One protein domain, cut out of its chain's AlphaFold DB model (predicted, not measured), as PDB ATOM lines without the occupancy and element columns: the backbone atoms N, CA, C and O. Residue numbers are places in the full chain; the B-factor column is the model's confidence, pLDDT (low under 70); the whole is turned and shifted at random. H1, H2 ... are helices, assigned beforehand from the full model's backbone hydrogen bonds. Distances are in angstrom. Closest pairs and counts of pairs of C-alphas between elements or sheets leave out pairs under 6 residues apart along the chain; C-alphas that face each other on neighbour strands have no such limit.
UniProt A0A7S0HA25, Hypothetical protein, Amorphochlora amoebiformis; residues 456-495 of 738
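AT A GLANCE: This is residues 456 to 495 of the 738 residues of the protein "Hypothetical protein" of Amorphochlora amoebiformis (UniProt A0A7S0HA25). Two helices make a loose V, H2 and H1 coming near each other at the tight link between them, and the unnamed residues 485 to 495 fold back across the open side. Residues 482 to 487, of which 482 to 484 belong to H2, stick out. The printed part has 40 residues with two named helices, H1 then H2, and no named strand; its class is all helix. It is compact, with a radius of gyration of the C-alphas of 9.7 A, and spans 24 by 23 by 16 A.

IN THESE COORDINATES: H2, the longest helix, is residues 473 to 484, 16.3 A long, from C-alpha 473 at (-99.692, 2.239, 15.189). H1 is residues 458 to 468, 15.2 A long, from C-alpha 458 at (-112.133, 10.728, -1.121).

HOW THE PARTS SIT: H2 and H1 are close but not clearly touching; their closest C-alphas, of Phe 476 and Ser 468, are 6.4 A apart. They run opposite ways at a steep tilt of 36 degrees, only just steep. In both helices every O i to N i+4 pair is within hydrogen-bond range.

THE WHOLE: The C-alphas farthest apart, of Ser 457 and Asp 474, are 24.2 A apart. The printed part has no cut. The pLDDT is under 70 at residues 458 to 459 and 491 to 495.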
ATOM      1  N   LEU A 456    -106.662   7.404  -5.042       71.69
ATOM      2  CA  LEU A 456    -107.634   6.882  -4.078       71.69
ATOM      3  C   LEU A 456    -108.856   7.802  -3.941       71.69
ATOM      4  O   LEU A 456    -108.716   9.022  -3.850       71.69
ATOM      5  N   SER A 457    -110.057   7.215  -3.862       80.31
ATOM      6  CA  SER A 457    -111.293   7.997  -3.737       80.31
ATOM      7  C   SER A 457    -111.348   8.776  -2.410       80.31
ATOM      8  O   SER A 457    -110.837   8.297  -1.389       80.31
ATOM      9  N   PRO A 458    -112.007   9.953  -2.358       63.19
ATOM     10  CA  PRO A 458    -112.133  10.728  -1.121       63.19
ATOM     11  C   PRO A 458    -112.776   9.940   0.029       63.19
ATOM     12  O   PRO A 458    -112.356  10.074   1.178       63.19
ATOM     13  N   LEU A 459    -113.740   9.062  -0.279       60.31
ATOM     14  CA  LEU A 459    -114.373   8.169   0.695       60.31
ATOM     15  C   LEU A 459    -113.382   7.141   1.262       60.31
ATOM     16  O   LEU A 459    -113.359   6.925   2.473       60.31
ATOM     17  N   PHE A 460    -112.513   6.563   0.428       77.44
ATOM     18  CA  PHE A 460    -111.466   5.644   0.882       77.44
ATOM     19  C   PHE A 460    -110.403   6.365   1.726       77.44
ATOM     20  O   PHE A 460    -109.982   5.849   2.760       77.44
ATOM     21  N   CYS A 461    -110.038   7.599   1.367       74.38
ATOM     22  CA  CYS A 461    -109.162   8.450   2.179       74.38
ATOM     23  C   CYS A 461    -109.784   8.803   3.545       74.38
ATOM     24  O   CYS A 461    -109.095   8.724   4.567       74.38
ATOM     25  N   MET A 462    -111.085   9.117   3.604       74.62
ATOM     26  CA  MET A 462    -111.796   9.288   4.880       74.62
ATOM     27  C   MET A 462    -111.865   7.984   5.684       74.62
ATOM     28  O   MET A 462    -111.678   8.015   6.897       74.62
ATOM     29  N   TYR A 463    -112.069   6.837   5.035       77.56
ATOM     30  CA  TYR A 463    -112.120   5.529   5.694       77.56
ATOM     31  C   TYR A 463    -110.762   5.098   6.273       77.56
ATOM     32  O   TYR A 463    -110.696   4.644   7.414       77.56
ATOM     33  N   LEU A 464    -109.663   5.303   5.539       82.44
ATOM     34  CA  LEU A 464    -108.304   5.098   6.054       82.44
ATOM     35  C   LEU A 464    -107.983   6.058   7.206       82.44
ATOM     36  O   LEU A 464    -107.392   5.641   8.202       82.44
ATOM     37  N   THR A 465    -108.419   7.318   7.107       79.69
ATOM     38  CA  THR A 465    -108.280   8.296   8.196       79.69
ATOM     39  C   THR A 465    -109.060   7.840   9.430       79.69
ATOM     40  O   THR A 465    -108.493   7.803  10.519       79.69
ATOM     41  N   TYR A 466    -110.313   7.401   9.272       81.69
ATOM     42  CA  TYR A 466    -111.127   6.821  10.342       81.69
ATOM     43  C   TYR A 466    -110.422   5.618  10.983       81.69
ATOM     44  O   TYR A 466    -110.222   5.605  12.193       81.69
ATOM     45  N   MET A 467    -109.941   4.656  10.190       77.19
ATOM     46  CA  MET A 467    -109.213   3.492  10.713       77.19
ATOM     47  C   MET A 467    -107.912   3.866  11.442       77.19
ATOM     48  O   MET A 467    -107.573   3.216  12.429       77.19
ATOM     49  N   SER A 468    -107.227   4.946  11.046       83.56
ATOM     50  CA  SER A 468    -106.049   5.458  11.769       83.56
ATOM     51  C   SER A 468    -106.357   5.997  13.177       83.56
ATOM     52  O   SER A 468    -105.447   6.090  13.996       83.56
ATOM     53  N   TYR A 469    -107.626   6.295  13.497       75.69
ATOM     54  CA  TYR A 469    -108.063   6.662  14.854       75.69
ATOM     55  C   TYR A 469    -108.406   5.455  15.750       75.69
ATOM     56  O   TYR A 469    -108.516   5.635  16.964       75.69
ATOM     57  N   TYR A 470    -108.587   4.251  15.190       72.69
ATOM     58  CA  TYR A 470    -109.005   3.054  15.945       72.69
ATOM     59  C   TYR A 470    -107.970   1.921  15.974       72.69
ATOM     60  O   TYR A 470    -107.999   1.110  16.899       72.69
ATOM     61  N   LEU A 471    -107.068   1.847  14.993       82.88
ATOM     62  CA  LEU A 471    -105.990   0.857  14.951       82.88
ATOM     63  C   LEU A 471    -104.763   1.333  15.740       82.88
ATOM     64  O   LEU A 471    -104.409   2.511  15.701       82.88
ATOM     65  N   HIS A 472    -104.061   0.408  16.402       85.88
ATOM     66  CA  HIS A 472    -102.753   0.722  16.986       85.88
ATOM     67  C   HIS A 472    -101.731   1.032  15.878       85.88
ATOM     68  O   HIS A 472    -101.865   0.538  14.756       85.88
ATOM     69  N   ALA A 473    -100.680   1.801  16.184       74.44
ATOM     70  CA  ALA A 473     -99.692   2.239  15.189       74.44
ATOM     71  C   ALA A 473     -99.090   1.067  14.383       74.44
ATOM     72  O   ALA A 473     -98.942   1.150  13.163       74.44
ATOM     73  N   ASP A 474     -98.829  -0.061  15.042       78.25
ATOM     74  CA  ASP A 474     -98.299  -1.288  14.437       78.25
ATOM     75  C   ASP A 474     -99.308  -1.967  13.500       78.25
ATOM     76  O   ASP A 474     -98.939  -2.447  12.428       78.25
ATOM     77  N   GLN A 475    -100.594  -1.970  13.870       81.88
ATOM     78  CA  GLN A 475    -101.681  -2.512  13.048       81.88
ATOM     79  C   GLN A 475    -101.917  -1.644  11.808       81.88
ATOM     80  O   GLN A 475    -102.063  -2.172  10.707       81.88
ATOM     81  N   PHE A 476    -101.894  -0.316  11.961       87.44
ATOM     82  CA  PHE A 476    -101.998   0.610  10.833       87.44
ATOM     83  C   PHE A 476    -100.785   0.485   9.894       87.44
ATOM     84  O   PHE A 476    -100.951   0.386   8.679       87.44
ATOM     85  N   THR A 477     -99.575   0.353  10.446       83.06
ATOM     86  CA  THR A 477     -98.347   0.084   9.674       83.06
ATOM     87  C   THR A 477     -98.412  -1.268   8.949       83.06
ATOM     88  O   THR A 477     -97.979  -1.391   7.803       83.06
ATOM     89  N   MET A 478     -98.978  -2.303   9.578       82.56
ATOM     90  CA  MET A 478     -99.198  -3.615   8.957       82.56
ATOM     91  C   MET A 478    -100.234  -3.554   7.824       82.56
ATOM     92  O   MET A 478    -100.023  -4.176   6.782       82.56
ATOM     93  N   LEU A 479    -101.306  -2.770   7.985       84.38
ATOM     94  CA  LEU A 479    -102.286  -2.496   6.933       84.38
ATOM     95  C   LEU A 479    -101.640  -1.753   5.754       84.38
ATOM     96  O   LEU A 479    -101.780  -2.197   4.618       84.38
ATOM     97  N   GLN A 480    -100.856  -0.699   6.011       84.56
ATOM     98  CA  GLN A 480    -100.094   0.018   4.980       84.56
ATOM     99  C   GLN A 480     -99.138  -0.912   4.219       84.56
ATOM    100  O   GLN A 480     -99.134  -0.914   2.990       84.56
ATOM    101  N   ARG A 481     -98.376  -1.767   4.919       83.81
ATOM    102  CA  ARG A 481     -97.473  -2.752   4.290       83.81
ATOM    103  C   ARG A 481     -98.212  -3.813   3.467       83.81
ATOM    104  O   ARG A 481     -97.642  -4.324   2.506       83.81
ATOM    105  N   ARG A 482     -99.450  -4.169   3.828       82.81
ATOM    106  CA  ARG A 482    -100.301  -5.081   3.043       82.81
ATOM    107  C   ARG A 482    -100.885  -4.389   1.809       82.81
ATOM    108  O   ARG A 482    -100.807  -4.961   0.730       82.81
ATOM    109  N   MET A 483    -101.366  -3.152   1.937       81.94
ATOM    110  CA  MET A 483    -101.874  -2.352   0.813       81.94
ATOM    111  C   MET A 483    -100.773  -2.025  -0.208       81.94
ATOM    112  O   MET A 483    -100.973  -2.223  -1.402       81.94
ATOM    113  N   ALA A 484     -99.566  -1.669   0.245       80.06
ATOM    114  CA  ALA A 484     -98.417  -1.444  -0.636       80.06
ATOM    115  C   ALA A 484     -98.028  -2.697  -1.450       80.06
ATOM    116  O   ALA A 484     -97.647  -2.585  -2.612       80.06
ATOM    117  N   LYS A 485     -98.190  -3.906  -0.885       80.19
ATOM    118  CA  LYS A 485     -98.003  -5.179  -1.615       80.19
ATOM    119  C   LYS A 485     -99.085  -5.463  -2.666       80.19
ATOM    120  O   LYS A 485     -98.877  -6.333  -3.502       80.19
ATOM    121  N   LEU A 486    -100.208  -4.747  -2.626       78.38
ATOM    122  CA  LEU A 486    -101.272  -4.774  -3.636       78.38
ATOM    123  C   LEU A 486    -101.147  -3.602  -4.633       78.38
ATOM    124  O   LEU A 486    -102.096  -3.311  -5.353       78.38
ATOM    125  N   GLY A 487    -100.010  -2.893  -4.651       81.12
ATOM    126  CA  GLY A 487     -99.789  -1.704  -5.487       81.12
ATOM    127  C   GLY A 487    -100.439  -0.420  -4.958       81.12
ATOM    128  O   GLY A 487    -100.255   0.646  -5.539       81.12
ATOM    129  N   VAL A 488    -101.164  -0.481  -3.835       83.94
ATOM    130  CA  VAL A 488    -101.873   0.669  -3.262       83.94
ATOM    131  C   VAL A 488    -100.930   1.480  -2.373       83.94
ATOM    132  O   VAL A 488    -100.728   1.179  -1.192       83.94
ATOM    133  N   ILE A 489    -100.357   2.540  -2.945       76.69
ATOM    134  CA  ILE A 489     -99.543   3.518  -2.217       76.69
ATOM    135  C   ILE A 489    -100.474   4.415  -1.388       76.69
ATOM    136  O   ILE A 489    -101.140   5.302  -1.917       76.69
ATOM    137  N   ILE A 490    -100.510   4.200  -0.072       80.88
ATOM    138  CA  ILE A 490    -101.193   5.105   0.862       80.88
ATOM    139  C   ILE A 490    -100.258   6.297   1.142       80.88
ATOM    140  O   ILE A 490     -99.205   6.087   1.752       80.88
ATOM    141  N   PRO A 491    -100.605   7.535   0.737       62.22
ATOM    142  CA  PRO A 491     -99.774   8.705   1.004       62.22
ATOM    143  C   PRO A 491     -99.725   9.019   2.505       62.22
ATOM    144  O   PRO A 491    -100.641   8.692   3.264       62.22
ATOM    145  N   ASN A 492     -98.656   9.688   2.947       62.88
ATOM    146  CA  ASN A 492     -98.502  10.059   4.351       62.88
ATOM    147  C   ASN A 492     -99.616  11.039   4.777       62.88
ATOM    148  O   ASN A 492     -99.720  12.147   4.244       62.88
ATOM    149  N   LEU A 493    -100.447  10.630   5.746       53.34
ATOM    150  CA  LEU A 493    -101.651  11.362   6.165       53.34
ATOM    151  C   LEU A 493    -101.357  12.754   6.754       53.34
ATOM    152  O   LEU A 493    -102.274  13.572   6.851       53.34
ATOM    153  N   SER A 494    -100.100  13.060   7.095       48.34
ATOM    154  CA  SER A 494     -99.655  14.415   7.449       48.34
ATOM    155  C   SER A 494     -99.928  15.453   6.350       48.34
ATOM    156  O   SER A 494    -100.211  16.605   6.671       48.34
ATOM    157  N   ASN A 495     -99.902  15.045   5.075       40.84
ATOM    158  CA  ASN A 495    -100.050  15.928   3.913       40.84
ATOM    159  C   ASN A 495    -101.431  15.847   3.230       40.84
ATOM    160  O   ASN A 495    -101.619  16.443   2.170       40.84
TER     161      ASN A 495